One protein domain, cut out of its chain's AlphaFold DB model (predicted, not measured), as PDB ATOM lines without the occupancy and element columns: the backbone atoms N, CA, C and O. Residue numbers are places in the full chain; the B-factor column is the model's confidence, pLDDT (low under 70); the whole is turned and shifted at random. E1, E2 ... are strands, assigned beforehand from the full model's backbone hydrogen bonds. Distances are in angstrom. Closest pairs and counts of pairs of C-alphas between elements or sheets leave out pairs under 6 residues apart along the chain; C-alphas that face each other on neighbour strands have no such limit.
ATOM      1  N   ASP A 176     204.052 160.498 181.607       85.25
ATOM      2  CA  ASP A 176     205.039 161.571 181.725       85.25
ATOM      3  C   ASP A 176     205.789 161.398 183.048       85.25
ATOM      4  O   ASP A 176     205.181 161.133 184.091       85.25
ATOM      5  N   VAL A 177     207.118 161.476 182.997       90.00
ATOM      6  CA  VAL A 177     207.996 161.211 184.141       90.00
ATOM      7  C   VAL A 177     208.994 162.345 184.270       90.00
ATOM      8  O   VAL A 177     209.945 162.449 183.496       90.00
ATOM      9  N   VAL A 178     208.822 163.148 185.315       89.44
ATOM     10  CA  VAL A 178     209.727 164.252 185.627       89.44
ATOM     11  C   VAL A 178     210.553 163.897 186.852       89.44
ATOM     12  O   VAL A 178     210.025 163.609 187.929       89.44
ATOM     13  N   PHE A 179     211.870 163.934 186.671       86.38
ATOM     14  CA  PHE A 179     212.846 163.839 187.750       86.38
ATOM     15  C   PHE A 179     213.189 165.247 188.221       86.38
ATOM     16  O   PHE A 179     213.676 166.069 187.444       86.38
ATOM     17  N   SER A 180     212.953 165.525 189.491       79.88
ATOM     18  CA  SER A 180     213.305 166.808 190.082       79.88
ATOM     19  C   SER A 180     214.742 166.788 190.590       79.88
ATOM     20  O   SER A 180     215.328 165.744 190.893       79.88
ATOM     21  N   SER A 181     215.319 167.977 190.721       73.25
ATOM     22  CA  SER A 181     216.699 168.175 191.181       73.25
ATOM     23  C   SER A 181     217.015 167.616 192.578       73.25
ATOM     24  O   SER A 181     218.163 167.275 192.861       73.25
ATOM     25  N   ASP A 182     216.013 167.459 193.443       74.62
ATOM     26  CA  ASP A 182     216.147 166.885 194.786       74.62
ATOM     27  C   ASP A 182     215.983 165.353 194.830       74.62
ATOM     28  O   ASP A 182     215.949 164.766 195.913       74.62
ATOM     29  N   LYS A 183     215.928 164.703 193.657       83.31
ATOM     30  CA  LYS A 183     215.655 163.269 193.450       83.31
ATOM     31  C   LYS A 183     214.202 162.854 193.682       83.31
ATOM     32  O   LYS A 183     213.925 161.652 193.649       83.31
ATOM     33  N   SER A 184     213.280 163.794 193.898       88.75
ATOM     34  CA  SER A 184     211.860 163.467 193.795       88.75
ATOM     35  C   SER A 184     211.491 163.119 192.349       88.75
ATOM     36  O   SER A 184     212.175 163.489 191.390       88.75
ATOM     37  N   ILE A 185     210.440 162.319 192.200       92.31
ATOM     38  CA  ILE A 185     209.950 161.845 190.907       92.31
ATOM     39  C   ILE A 185     208.457 162.093 190.873       92.31
ATOM     40  O   ILE A 185     207.747 161.678 191.789       92.31
ATOM     41  N   THR A 186     207.982 162.714 189.805       95.25
ATOM     42  CA  THR A 186     206.553 162.782 189.512       95.25
ATOM     43  C   THR A 186     206.261 161.940 188.289       95.25
ATOM     44  O   THR A 186     206.923 162.092 187.266       95.25
ATOM     45  N   VAL A 187     205.271 161.067 188.402       94.75
ATOM     46  CA  VAL A 187     204.747 160.271 187.295       94.75
ATOM     47  C   VAL A 187     203.295 160.651 187.109       94.75
ATOM     48  O   VAL A 187     202.565 160.749 188.093       94.75
ATOM     49  N   SER A 188     202.860 160.849 185.876       94.69
ATOM     50  CA  SER A 188     201.436 160.922 185.568       94.69
ATOM     51  C   SER A 188     201.067 159.933 184.489       94.69
ATOM     52  O   SER A 188     201.737 159.881 183.460       94.69
ATOM     53  N   GLU A 189     199.980 159.213 184.723       91.12
ATOM     54  CA  GLU A 189     199.453 158.199 183.825       91.12
ATOM     55  C   GLU A 189     198.296 158.783 183.004       91.12
ATOM     56  O   GLU A 189     197.409 159.468 183.526       91.12
ATOM     57  N   ILE A 190     198.319 158.546 181.694       86.12
ATOM     58  CA  ILE A 190     197.326 159.016 180.732       86.12
ATOM     59  C   ILE A 190     196.787 157.808 179.978       86.12
ATOM     60  O   ILE A 190     197.527 157.088 179.312       86.12
ATOM     61  N   ILE A 191     195.469 157.642 180.008       77.88
ATOM     62  CA  ILE A 191     194.763 156.605 179.253       77.88
ATOM     63  C   ILE A 191     193.675 157.296 178.436       77.88
ATOM     64  O   ILE A 191     192.905 158.094 178.978       77.88
ATOM     65  N   LEU A 192     193.584 157.011 177.132       72.56
ATOM     66  CA  LEU A 192     192.620 157.659 176.223       72.56
ATOM     67  C   LEU A 192     192.739 159.198 176.195       72.56
ATOM     68  O   LEU A 192     191.729 159.907 176.168       72.56
ATOM     69  N   GLY A 193     193.965 159.725 176.270       72.94
ATOM     70  CA  GLY A 193     194.220 161.171 176.301       72.94
ATOM     71  C   GLY A 193     193.699 161.877 177.560       72.94
ATOM     72  O   GLY A 193     193.528 163.095 177.558       72.94
ATOM     73  N   ARG A 194     193.403 161.126 178.629       80.75
ATOM     74  CA  ARG A 194     192.944 161.655 179.916       80.75
ATOM     75  C   ARG A 194     193.902 161.245 181.018       80.75
ATOM     76  O   ARG A 194     194.208 160.065 181.143       80.75
ATOM     77  N   LEU A 195     194.290 162.209 181.847       90.94
ATOM     78  CA  LEU A 195     194.992 161.946 183.096       90.94
ATOM     79  C   LEU A 195     194.169 160.991 183.978       90.94
ATOM     80  O   LEU A 195     193.020 161.301 184.306       90.94
ATOM     81  N   THR A 196     194.747 159.855 184.358       91.81
ATOM     82  CA  THR A 196     194.139 158.872 185.267       91.81
ATOM     83  C   THR A 196     194.705 158.964 186.664       91.81
ATOM     84  O   THR A 196     193.953 158.808 187.624       91.81
ATOM     85  N   ASP A 197     195.989 159.278 186.800       95.31
ATOM     86  CA  ASP A 197     196.608 159.475 188.099       95.31
ATOM     87  C   ASP A 197     197.921 160.249 188.029       95.31
ATOM     88  O   ASP A 197     198.534 160.414 186.976       95.31
ATOM     89  N   VAL A 198     198.310 160.778 189.186       97.50
ATOM     90  CA  VAL A 198     199.578 161.467 189.427       97.50
ATOM     91  C   VAL A 198     200.202 160.875 190.674       97.50
ATOM     92  O   VAL A 198     199.534 160.803 191.703       97.50
ATOM     93  N   ILE A 199     201.475 160.502 190.619       97.25
ATOM     94  CA  ILE A 199     202.241 159.943 191.731       97.25
ATOM     95  C   ILE A 199     203.477 160.814 191.959       97.25
ATOM     96  O   ILE A 199     204.370 160.864 191.121       97.25
ATOM     97  N   GLN A 200     203.556 161.456 193.123       96.06
ATOM     98  CA  GLN A 200     204.767 162.107 193.624       96.06
ATOM     99  C   GLN A 200     205.500 161.143 194.553       96.06
ATOM    100  O   GLN A 200     204.983 160.791 195.614       96.06
ATOM    101  N   THR A 201     206.715 160.752 194.183       95.06
ATOM    102  CA  THR A 201     207.662 160.052 195.053       95.06
ATOM    103  C   THR A 201     208.664 161.052 195.613       95.06
ATOM    104  O   THR A 201     209.441 161.644 194.868       95.06
ATOM    105  N   TYR A 202     208.663 161.215 196.930       92.06
ATOM    106  CA  TYR A 202     209.559 162.104 197.658       92.06
ATOM    107  C   TYR A 202     210.946 161.477 197.876       92.06
ATOM    108  O   TYR A 202     211.075 160.250 197.853       92.06
ATOM    109  N   PRO A 203     211.989 162.276 198.184       87.94
ATOM    110  CA  PRO A 203     213.347 161.760 198.394       87.94
ATOM    111  C   PRO A 203     213.474 160.772 199.564       87.94
ATOM    112  O   PRO A 203     214.373 159.938 199.582       87.94
ATOM    113  N   ASN A 204     212.560 160.837 200.538       88.50
ATOM    114  CA  ASN A 204     212.471 159.875 201.641       88.50
ATOM    115  C   ASN A 204     211.763 158.558 201.253       88.50
ATOM    116  O   ASN A 204     211.536 157.715 202.114       88.50
ATOM    117  N   GLY A 205     211.389 158.388 199.980       90.06
ATOM    118  CA  GLY A 205     210.728 157.200 199.440       90.06
ATOM    119  C   GLY A 205     209.205 157.175 199.598       90.06
ATOM    120  O   GLY A 205     208.563 156.282 199.028       90.06
ATOM    121  N   GLU A 206     208.621 158.136 200.323       92.31
ATOM    122  CA  GLU A 206     207.169 158.264 200.476       92.31
ATOM    123  C   GLU A 206     206.506 158.640 199.159       92.31
ATOM    124  O   GLU A 206     207.067 159.382 198.354       92.31
ATOM    125  N   LYS A 207     205.290 158.133 198.945       94.81
ATOM    126  CA  LYS A 207     204.575 158.293 197.681       94.81
ATOM    127  C   LYS A 207     203.172 158.786 197.945       94.81
ATOM    128  O   LYS A 207     202.393 158.093 198.602       94.81
ATOM    129  N   ILE A 208     202.855 159.959 197.419       96.88
ATOM    130  CA  ILE A 208     201.498 160.498 197.413       96.88
ATOM    131  C   ILE A 208     200.962 160.382 196.000       96.88
ATOM    132  O   ILE A 208     201.632 160.762 195.047       96.88
ATOM    133  N   ALA A 209     199.757 159.845 195.884       97.44
ATOM    134  CA  ALA A 209     199.092 159.634 194.616       97.44
ATOM    135  C   ALA A 209     197.727 160.323 194.594       97.44
ATOM    136  O   ALA A 209     197.040 160.414 195.616       97.44
ATOM    137  N   VAL A 210     197.323 160.776 193.414       98.31
ATOM    138  CA  VAL A 210     195.994 161.312 193.134       98.31
ATOM    139  C   VAL A 210     195.420 160.536 191.966       98.31
ATOM    140  O   VAL A 210     195.911 160.685 190.858       98.31
ATOM    141  N   ILE A 211     194.374 159.747 192.201       97.75
ATOM    142  CA  ILE A 211     193.617 159.078 191.136       97.75
ATOM    143  C   ILE A 211     192.503 160.012 190.669       97.75
ATOM    144  O   ILE A 211     191.658 160.437 191.461       97.75
ATOM    145  N   VAL A 212     192.477 160.297 189.374       95.50
ATOM    146  CA  VAL A 212     191.462 161.089 188.686       95.50
ATOM    147  C   VAL A 212     190.363 160.154 188.191       95.50
ATOM    148  O   VAL A 212     190.513 159.397 187.234       95.50
ATOM    149  N   GLY A 213     189.226 160.177 188.878       88.75
ATOM    150  CA  GLY A 213     188.086 159.349 188.523       88.75
ATOM    151  C   GLY A 213     187.287 159.903 187.346       88.75
ATOM    152  O   GLY A 213     187.160 161.112 187.149       88.75
ATOM    153  N   ARG A 214     186.654 158.998 186.591       82.19
ATOM    154  CA  ARG A 214     185.707 159.357 185.515       82.19
ATOM    155  C   ARG A 214     184.437 160.041 186.033       82.19
ATOM    156  O   ARG A 214     183.721 160.657 185.256       82.19
ATOM    157  N   ASP A 215     184.183 159.929 187.331       84.06
ATOM    158  CA  ASP A 215     183.120 160.602 188.077       84.06
ATOM    159  C   ASP A 215     183.440 162.076 188.393       84.06
ATOM    160  O   ASP A 215     182.630 162.761 189.013       84.06
ATOM    161  N   GLY A 216     184.617 162.573 187.989       81.88
ATOM    162  CA  GLY A 216     185.078 163.930 188.291       81.88
ATOM    163  C   GLY A 216     185.627 164.098 189.713       81.88
ATOM    164  O   GLY A 216     185.962 165.216 190.107       81.88
ATOM    165  N   GLY A 217     185.722 163.005 190.479       93.81
ATOM    166  CA  GLY A 217     186.324 162.977 191.807       93.81
ATOM    167  C   GLY A 217     187.821 162.674 191.758       93.81
ATOM    168  O   GLY A 217     188.281 161.855 190.965       93.81
ATOM    169  N   TYR A 218     188.578 163.295 192.657       98.06
ATOM    170  CA  TYR A 218     190.024 163.129 192.785       98.06
ATOM    171  C   TYR A 218     190.322 162.417 194.103       98.06
ATOM    172  O   TYR A 218     190.036 162.933 195.181       98.06
ATOM    173  N   ARG A 219     190.859 161.201 194.044       98.25
ATOM    174  CA  ARG A 219     191.133 160.360 195.215       98.25
ATOM    175  C   ARG A 219     192.599 160.509 195.589       98.25
ATOM    176  O   ARG A 219     193.469 160.015 194.884       98.25
ATOM    177  N   VAL A 220     192.857 161.190 196.693       98.19
ATOM    178  CA  VAL A 220     194.195 161.433 197.233       98.19
ATOM    179  C   VAL A 220     194.553 160.320 198.206       98.19
ATOM    180  O   VAL A 220     193.763 159.990 199.096       98.19
ATOM    181  N   GLY A 221     195.744 159.750 198.072       97.19
ATOM    182  CA  GLY A 221     196.192 158.644 198.905       97.19
ATOM    183  C   GLY A 221     197.690 158.386 198.837       97.19
ATOM    184  O   GLY A 221     198.452 159.204 198.327       97.19
ATOM    185  N   THR A 222     198.103 157.233 199.353       96.50
ATOM    186  CA  THR A 222     199.476 156.714 199.239       96.50
ATOM    187  C   THR A 222     199.506 155.464 198.371       96.50
ATOM    188  O   THR A 222     198.521 154.733 198.340       96.50
ATOM    189  N   THR A 223     200.634 155.172 197.728       95.19
ATOM    190  CA  THR A 223     200.848 153.958 196.913       95.19
ATOM    191  C   THR A 223     202.158 153.266 197.299       95.19
ATOM    192  O   THR A 223     203.050 153.889 197.879       95.19
ATOM    193  N   GLN A 224     202.288 151.972 196.997       92.38
ATOM    194  CA  GLN A 224     203.522 151.217 197.237       92.38
ATOM    195  C   GLN A 224     204.517 151.358 196.075       92.38
ATOM    196  O   GLN A 224     205.731 151.354 196.296       92.38
ATOM    197  N   ASN A 225     204.021 151.540 194.847       91.62
ATOM    198  CA  ASN A 225     204.834 151.655 193.637       91.62
ATOM    199  C   ASN A 225     204.988 153.125 193.207       91.62
ATOM    200  O   ASN A 225     204.079 153.928 193.375       91.62
ATOM    201  N   LYS A 226     206.157 153.494 192.673       89.31
ATOM    202  CA  LYS A 226     206.436 154.853 192.171       89.31
ATOM    203  C   LYS A 226     205.895 155.128 190.763       89.31
ATOM    204  O   LYS A 226     205.816 156.289 190.395       89.31
ATOM    205  N   TYR A 227     205.546 154.091 190.002       86.94
ATOM    206  CA  TYR A 227     205.078 154.189 188.613       86.94
ATOM    207  C   TYR A 227     203.631 153.729 188.421       86.94
ATOM    208  O   TYR A 227     203.136 153.775 187.305       86.94
ATOM    209  N   SER A 228     202.975 153.227 189.469       85.94
ATOM    210  CA  SER A 228     201.600 152.739 189.380       85.94
ATOM    211  C   SER A 228     200.881 152.808 190.725       85.94
ATOM    212  O   SER A 228     201.491 152.865 191.799       85.94
ATOM    213  N   ILE A 229     199.555 152.753 190.683       89.81
ATOM    214  CA  ILE A 229     198.665 152.838 191.854       89.81
ATOM    215  C   ILE A 229     198.526 151.517 192.642       89.81
ATOM    216  O   ILE A 229     197.543 151.292 193.350       89.81
ATOM    217  N   VAL A 230     199.515 150.622 192.555       88.94
ATOM    218  CA  VAL A 230     199.517 149.338 193.279       88.94
ATOM    219  C   VAL A 230     199.564 149.561 194.793       88.94
ATOM    220  O   VAL A 230     200.433 150.256 195.322       88.94
ATOM    221  N   GLY A 231     198.633 148.925 195.510       91.44
ATOM    222  CA  GLY A 231     198.524 149.058 196.965       91.44
ATOM    223  C   GLY A 231     198.017 150.433 197.413       91.44
ATOM    224  O   GLY A 231     198.358 150.874 198.511       91.44
ATOM    225  N   PHE A 232     197.238 151.124 196.570       96.19
ATOM    226  CA  PHE A 232     196.695 152.441 196.886       96.19
ATOM    227  C   PHE A 232     195.847 152.436 198.167       96.19
ATOM    228  O   PHE A 232     194.893 151.667 198.305       96.19
ATOM    229  N   LYS A 233     196.157 153.353 199.086       96.31
ATOM    230  CA  LYS A 233     195.401 153.607 200.315       96.31
ATOM    231  C   LYS A 233     194.832 155.021 200.282       96.31
ATOM    232  O   LYS A 233     195.582 155.995 200.315       96.31
ATOM    233  N   LEU A 234     193.505 155.122 200.243       97.00
ATOM    234  CA  LEU A 234     192.782 156.393 200.228       97.00
ATOM    235  C   LEU A 234     192.994 157.172 201.537       97.00
ATOM    236  O   LEU A 234     192.878 156.610 202.624       97.00
ATOM    237  N   LEU A 235     193.242 158.477 201.418       96.69
ATOM    238  CA  LEU A 235     193.304 159.425 202.535       96.69
ATOM    239  C   LEU A 235     192.180 160.464 202.458       96.69
ATOM    240  O   LEU A 235     191.562 160.788 203.470       96.69
ATOM    241  N   LYS A 236     191.901 160.994 201.260       97.62
ATOM    242  CA  LYS A 236     190.861 162.008 201.043       97.62
ATOM    243  C   LYS A 236     190.302 161.943 199.625       97.62
ATOM    244  O   LYS A 236     190.979 161.497 198.704       97.62
ATOM    245  N   THR A 237     189.091 162.446 199.433       97.44
ATOM    246  CA  THR A 237     188.527 162.733 198.111       97.44
ATOM    247  C   THR A 237     188.335 164.234 197.955       97.44
ATOM    248  O   THR A 237     187.917 164.893 198.904       97.44
ATOM    249  N   LEU A 238     188.653 164.746 196.769       97.75
ATOM    250  CA  LEU A 238     188.533 166.143 196.378       97.75
ATOM    251  C   LEU A 238     187.677 166.293 195.120       97.75
ATOM    252  O   LEU A 238     187.542 165.366 194.315       97.75
ATOM    253  N   LYS A 239     187.173 167.503 194.925       96.44
ATOM    254  CA  LYS A 239     186.650 168.031 193.664       96.44
ATOM    255  C   LYS A 239     187.571 169.132 193.142       96.44
ATOM    256  O   LYS A 239     188.544 169.523 193.785       96.44
ATOM    257  N   ARG A 240     187.269 169.648 191.950       96.00
ATOM    258  CA  ARG A 240     187.953 170.837 191.427       96.00
ATOM    259  C   ARG A 240     187.746 172.036 192.350       96.00
ATOM    260  O   ARG A 240     186.674 172.199 192.920       96.00
ATOM    261  N   ASN A 241     188.758 172.893 192.398       96.50
ATOM    262  CA  ASN A 241     188.863 174.053 193.280       96.50
ATOM    263  C   ASN A 241     188.922 173.715 194.782       96.50
ATOM    264  O   ASN A 241     188.603 174.558 195.617       96.50
ATOM    265  N   GLU A 242     189.336 172.499 195.133       98.00
ATOM    266  CA  GLU A 242     189.546 172.094 196.523       98.00
ATOM    267  C   GLU A 242     191.027 171.842 196.816       98.00
ATOM    268  O   GLU A 242     191.804 171.413 195.955       98.00
ATOM    269  N   THR A 243     191.400 172.073 198.073       98.12
ATOM    270  CA  THR A 243     192.738 171.825 198.609       98.12
ATOM    271  C   THR A 243     192.629 171.082 199.933       98.12
ATOM    272  O   THR A 243     191.786 171.403 200.768       98.12
ATOM    273  N   VAL A 244     193.516 170.116 200.158       97.56
ATOM    274  CA  VAL A 244     193.658 169.422 201.441       97.56
ATOM    275  C   VAL A 244     195.124 169.218 201.787       97.56
ATOM    276  O   VAL A 244     195.961 169.050 200.904       97.56
ATOM    277  N   ASN A 245     195.427 169.176 203.080       97.44
ATOM    278  CA  ASN A 245     196.710 168.702 203.575       97.44
ATOM    279  C   ASN A 245     196.545 167.248 204.027       97.44
ATOM    280  O   ASN A 245     195.702 166.952 204.874       97.44
ATOM    281  N   VAL A 246     197.334 166.342 203.458       96.38
ATOM    282  CA  VAL A 246     197.389 164.933 203.853       96.38
ATOM    283  C   VAL A 246     198.707 164.629 204.544       96.38
ATOM    284  O   VAL A 246     199.712 165.303 204.319       96.38
ATOM    285  N   VAL A 247     198.694 163.600 205.385       93.56
ATOM    286  CA  VAL A 247     199.879 163.106 206.081       93.56
ATOM    287  C   VAL A 247     200.053 161.638 205.729       93.56
ATOM    288  O   VAL A 247     199.131 160.840 205.901       93.56
ATOM    289  N   SER A 248     201.219 161.293 205.196       88.44
ATOM    290  CA  SER A 248     201.577 159.919 204.866       88.44
ATOM    291  C   SER A 248     201.922 159.105 206.124       88.44
ATOM    292  O   SER A 248     202.061 159.659 207.218       88.44
ATOM    293  N   ALA A 249     202.090 157.784 205.991       82.06
ATOM    294  CA  ALA A 249     202.401 156.910 207.129       82.06
ATOM    295  C   ALA A 249     203.707 157.314 207.838       82.06
ATOM    296  O   ALA A 249     203.754 157.361 209.066       82.06
ATOM    297  N   ASN A 250     204.725 157.718 207.071       84.81
ATOM    298  CA  ASN A 250     205.991 158.224 207.606       84.81
ATOM    299  C   ASN A 250     205.972 159.742 207.858       84.81
ATOM    300  O   ASN A 250     207.005 160.407 207.798       84.81
ATOM    301  N   LYS A 251     204.789 160.301 208.146       87.44
ATOM    302  CA  LYS A 251     204.574 161.696 208.555       87.44
ATOM    303  C   LYS A 251     204.989 162.745 207.514       87.44
ATOM    304  O   LYS A 251     205.179 163.908 207.870       87.44
ATOM    305  N   THR A 252     205.087 162.382 206.232       89.88
ATOM    306  CA  THR A 252     205.286 163.383 205.172       89.88
ATOM    307  C   THR A 252     203.987 164.144 204.979       89.88
ATOM    308  O   THR A 252     202.953 163.547 204.686       89.88
ATOM    309  N   GLN A 253     204.032 165.459 205.177       93.88
ATOM    310  CA  GLN A 253     202.885 166.328 204.966       93.88
ATOM    311  C   GLN A 253     202.883 166.832 203.525       93.88
ATOM    312  O   GLN A 253     203.881 167.380 203.056       93.88
ATOM    313  N   THR A 254     201.753 166.695 202.841       95.81
ATOM    314  CA  THR A 254     201.591 167.141 201.458       95.81
ATOM    315  C   THR A 254     200.289 167.905 201.316       95.81
ATOM    316  O   THR A 254     199.217 167.399 201.634       95.81
ATOM    317  N   GLN A 255     200.375 169.125 200.800       97.06
ATOM    318  CA  GLN A 255     199.230 169.853 200.294       97.06
ATOM    319  C   GLN A 255     198.911 169.369 198.884       97.06
ATOM    320  O   GLN A 255     199.755 169.408 197.989       97.06
ATOM    321  N   VAL A 256     197.672 168.941 198.689       98.19
ATOM    322  CA  VAL A 256     197.130 168.511 197.407       98.19
ATOM    323  C   VAL A 256     196.029 169.478 197.022       98.19
ATOM    324  O   VAL A 256     195.086 169.669 197.785       98.19
ATOM    325  N   SER A 257     196.162 170.110 195.861       98.25
ATOM    326  CA  SER A 257     195.157 171.029 195.321       98.25
ATOM    327  C   SER A 257     194.721 170.575 193.943       98.25
ATOM    328  O   SER A 257     195.559 170.258 193.102       98.25
ATOM    329  N   VAL A 258     193.420 170.603 193.693       98.06
ATOM    330  CA  VAL A 258     192.862 170.422 192.356       98.06
ATOM    331  C   VAL A 258     192.357 171.778 191.899       98.06
ATOM    332  O   VAL A 258     191.422 172.322 192.474       98.06
ATOM    333  N   LEU A 259     192.976 172.351 190.874       96.75
ATOM    334  CA  LEU A 259     192.602 173.669 190.369       96.75
ATOM    335  C   LEU A 259     191.286 173.601 189.572       96.75
ATOM    336  O   LEU A 259     190.849 172.535 189.133       96.75
ATOM    337  N   SER A 260     190.637 174.747 189.359       94.06
ATOM    338  CA  SER A 260     189.357 174.843 188.631       94.06
ATOM    339  C   SER A 260     189.427 174.309 187.191       94.06
ATOM    340  O   SER A 260     188.466 173.729 186.680       94.06
ATOM    341  N   ASN A 261     190.589 174.435 186.552       92.94
ATOM    342  CA  ASN A 261     190.890 173.902 185.223       92.94
ATOM    343  C   ASN A 261     191.300 172.413 185.232       92.94
ATOM    344  O   ASN A 261     191.609 171.860 184.182       92.94
ATOM    345  N   GLY A 262     191.277 171.747 186.391       93.06
ATOM    346  CA  GLY A 262     191.557 170.318 186.535       93.06
ATOM    347  C   GLY A 262     193.031 169.958 186.707       93.06
ATOM    348  O   GLY A 262     193.336 168.771 186.777       93.06
ATOM    349  N   TYR A 263     193.925 170.947 186.796       96.69
ATOM    350  CA  TYR A 263     195.322 170.703 187.142       96.69
ATOM    351  C   TYR A 263     195.436 170.150 188.563       96.69
ATOM    352  O   TYR A 263     194.755 170.623 189.478       96.69
ATOM    353  N   VAL A 264     196.338 169.196 188.755       98.12
ATOM    354  CA  VAL A 264     196.649 168.613 190.062       98.12
ATOM    355  C   VAL A 264     197.968 169.200 190.541       98.12
ATOM    356  O   VAL A 264     198.988 169.061 189.876       98.12
ATOM    357  N   ARG A 265     197.952 169.871 191.695       97.44
ATOM    358  CA  ARG A 265     199.152 170.396 192.348       97.44
ATOM    359  C   ARG A 265     199.458 169.586 193.598       97.44
ATOM    360  O   ARG A 265     198.633 169.533 194.512       97.44
ATOM    361  N   LEU A 266     200.659 169.031 193.660       96.75
ATOM    362  CA  LEU A 266     201.213 168.384 194.843       96.75
ATOM    363  C   LEU A 266     202.312 169.276 195.398       96.75
ATOM    364  O   LEU A 266     203.154 169.769 194.657       96.75
ATOM    365  N   LYS A 267     202.303 169.531 196.701       93.25
ATOM    366  CA  LYS A 267     203.328 170.341 197.356       93.25
ATOM    367  C   LYS A 267     203.636 169.756 198.715       93.25
ATOM    368  O   LYS A 267     202.777 169.759 199.594       93.25
ATOM    369  N   ARG A 268     204.861 169.286 198.910       92.38
ATOM    370  CA  ARG A 268     205.298 168.883 200.241       92.38
ATOM    371  C   ARG A 268     205.353 170.105 201.157       92.38
ATOM    372  O   ARG A 268     205.738 171.205 200.756       92.38
ATOM    373  N   LEU A 269     204.868 169.916 202.376       90.75
ATOM    374  CA  LEU A 269     204.849 170.926 203.417       90.75
ATOM    375  C   LEU A 269     206.020 170.673 204.357       90.75
ATOM    376  O   LEU A 269     206.204 169.572 204.872       90.75
ATOM    377  N   MET A 270     206.805 171.721 204.558       86.44
ATOM    378  CA  MET A 270     207.941 171.767 205.464       86.44
ATOM    379  C   MET A 270     207.841 173.069 206.258       86.44
ATOM    380  O   MET A 270     207.321 174.069 205.756       86.44
ATOM    381  N   SER A 271     208.330 173.052 207.493       81.19
ATOM    382  CA  SER A 271     208.366 174.205 208.393       81.19
ATOM    383  C   SER A 271     209.804 174.512 208.795       81.19
ATOM    384  O   SER A 271     210.599 173.594 208.982       81.19
ATOM    385  N   GLY A 272     210.119 175.790 208.978       83.56
ATOM    386  CA  GLY A 272     211.443 176.255 209.383       83.56
ATOM    387  C   GLY A 272     211.802 177.568 208.698       83.56
ATOM    388  O   GLY A 272     211.135 177.983 207.750       83.56
ATOM    389  N   ASN A 273     212.860 178.216 209.179       81.06
ATOM    390  CA  ASN A 273     213.353 179.461 208.581       81.06
ATOM    391  C   ASN A 273     214.112 179.212 207.273       81.06
ATOM    392  O   ASN A 273     214.053 180.047 206.372       81.06
ATOM    393  N   ASP A 274     214.755 178.046 207.178       86.88
ATOM    394  CA  ASP A 274     215.524 177.602 206.024       86.88
ATOM    395  C   ASP A 274     215.113 176.173 205.663       86.88
ATOM    396  O   ASP A 274     215.321 175.240 206.441       86.88
ATOM    397  N   TYR A 275     214.511 175.990 204.492       85.31
ATOM    398  CA  TYR A 275     214.168 174.669 203.975       85.31
ATOM    399  C   TYR A 275     214.032 174.670 202.454       85.31
ATOM    400  O   TYR A 275     213.791 175.692 201.810       85.31
ATOM    401  N   GLN A 276     214.129 173.478 201.881       85.31
ATOM    402  CA  GLN A 276     213.788 173.211 200.495       85.31
ATOM    403  C   GLN A 276     212.744 172.099 200.472       85.31
ATOM    404  O   GLN A 276     212.802 171.165 201.270       85.31
ATOM    405  N   THR A 277     211.753 172.238 199.605       87.31
ATOM    406  CA  THR A 277     210.685 171.261 199.446       87.31
ATOM    407  C   THR A 277     210.261 171.185 197.993       87.31
ATOM    408  O   THR A 277     210.332 172.171 197.262       87.31
ATOM    409  N   ASP A 278     209.782 170.022 197.599       85.25
ATOM    410  CA  ASP A 278     209.372 169.711 196.246       85.25
ATOM    411  C   ASP A 278     207.854 169.675 196.089       85.25
ATOM    412  O   ASP A 278     207.062 169.665 197.045       85.25
ATOM    413  N   GLY A 279     207.452 169.693 194.833       90.75
ATOM    414  CA  GLY A 279     206.082 169.624 194.405       90.75
ATOM    415  C   GLY A 279     206.011 169.465 192.901       90.75
ATOM    416  O   GLY A 279     207.017 169.495 192.195       90.75
ATOM    417  N   SER A 280     204.795 169.329 192.414       94.38
ATOM    418  CA  SER A 280     204.508 169.187 191.003       94.38
ATOM    419  C   SER A 280     203.186 169.845 190.662       94.38
ATOM    420  O   SER A 280     202.320 170.072 191.517       94.38
ATOM    421  N   LEU A 281     203.059 170.195 189.393       95.31
ATOM    422  CA  LEU A 281     201.840 170.656 188.775       95.31
ATOM    423  C   LEU A 281     201.622 169.824 187.516       95.31
ATOM    424  O   LEU A 281     202.400 169.916 186.571       95.31
ATOM    425  N   THR A 282     200.561 169.030 187.511       96.25
ATOM    426  CA  THR A 282     200.210 168.163 186.389       96.25
ATOM    427  C   THR A 282     198.967 168.697 185.700       96.25
ATOM    428  O   THR A 282     197.945 168.963 186.340       96.25
ATOM    429  N   SER A 283     199.057 168.871 184.387       94.31
ATOM    430  CA  SER A 283     197.943 169.306 183.542       94.31
ATOM    431  C   SER A 283     196.920 168.183 183.307       94.31
ATOM    432  O   SER A 283     197.256 167.009 183.436       94.31
ATOM    433  N   PRO A 284     195.673 168.493 182.900       91.12
ATOM    434  CA  PRO A 284     194.680 167.474 182.538       91.12
ATOM    435  C   PRO A 284     195.092 166.554 181.378       91.12
ATOM    436  O   PRO A 284     194.553 165.454 181.260       91.12
ATOM    437  N   SER A 285     196.022 167.005 180.528       88.12
ATOM    438  CA  SER A 285     196.632 166.199 179.464       88.12
ATOM    439  C   SER A 285     197.816 165.363 179.951       88.12
ATOM    440  O   SER A 285     198.401 164.651 179.149       88.12
ATOM    441  N   GLY A 286     198.181 165.465 181.232       90.69
ATOM    442  CA  GLY A 286     199.263 164.718 181.868       90.69
ATOM    443  C   GLY A 286     200.668 165.273 181.648       90.69
ATOM    444  O   GLY A 286     201.617 164.624 182.039       90.69
ATOM    445  N   HIS A 287     200.835 166.480 181.101       91.50
ATOM    446  CA  HIS A 287     202.141 167.158 181.164       91.50
ATOM    447  C   HIS A 287     202.458 167.537 182.608       91.50
ATOM    448  O   HIS A 287     201.617 168.173 183.264       91.50
TER     449      HIS A 287
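Overview. This is residues 176 to 287 of the 490 residues of the protein "MucBP domain-containing protein" of Pediococcus cellicola (UniProt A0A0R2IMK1). Two antiparallel sheets lie face to face as a sandwich, a larger one of six strands and a smaller one of four, with their strands nearly aligned at 13 degrees. The tight link from E6 to E7 carries the chain from one sheet to the other, E1 lies at the opposite edge of the larger sheet, the link of residues 223 to 232 folds back over that sheet's outer face, and E10 lies out at one end of the long axis. The printed part has 112 residues with eleven named strands, E1 to E11 in order, and no named helix, and the class is all strand. The sheets run E1 - E2 - E3 - E4 - E5 - E6 and E7 - E8 - E9 - E11. The whole is compact, with a radius of gyration of the C-alphas of 12.9 A, and elongated, spanning 41 by 24 by 24 A.

Arrangement. The larger sheet begins with the hairpin of E1, residues 176 to 179, and E2, residues 185 to 191, where N 178 and O 186 are 2.9 A apart, within hydrogen-bond range. E2 and E3, residues 194 to 201, form a hairpin with N 187 and O 199 at 2.9 A. E4, residues 207 to 212, is antiparallel to E3 at 170 degrees, with N 200 and O 208 at 2.8 A. E5, residues 218 to 222, pairs with E4 through N 211 and O 219 at 2.8 A, and E6, residues 233 to 238, pairs with E5 through N 220 and O 236 at 2.8 A. These six strands make a meander, each the antiparallel neighbour of the one before, and the sheet is twisted, its strands' lines turning by 73 degrees from edge to edge. E7, residues 242 to 247, E8, residues 253 to 258, and E9, residues 264 to 269, make a second meander, with N 246 and O 254 at 2.8 A and N 255 and O 267 at 2.8 A. E10, residues 275 to 277, pairs with no named strand and runs on into E11, residues 279 to 282, across a break of 1 residue at 26 degrees. E9 and E11 are antiparallel at 176 degrees, with N 266 and O 280 at 2.9 A. Between the sheets, the closest C-alphas of E6 and E7 are those of Leu 235 and Val 246, 7.0 A apart, and those of E2 and E11 are Thr 186 and Ser 280, 6.9 A apart. E1 is apart from E7, E8, E9 and E11.

Along the chain. E1 begins at C-alpha 176, (205.039, 161.571, 181.725). E2 is 19.8 A from first to last C-alpha, and E3, the longest strand with 8 residues, is 21.2 A and begins at C-alpha 194, (192.944, 161.655, 179.916). E4 is 16.1 A, E7 16.7 A, E8 16.6 A and E9 15.8 A long. E11 ends at C-alpha 282, (200.210, 168.163, 186.389).

Size, cuts and confidence. The two C-alphas farthest apart are those of Leu 192 and Asn 273, at 44.2 A, while the first and last printed C-alphas, of Asp 176 and His 287, are 6.3 A apart. The printed part has no cut. The link E5 to E6, with 10 residues, is short, the other links between named strands are tight, and none is long. The mean pLDDT of the printed part is 91.4, and no printed residue is under 70.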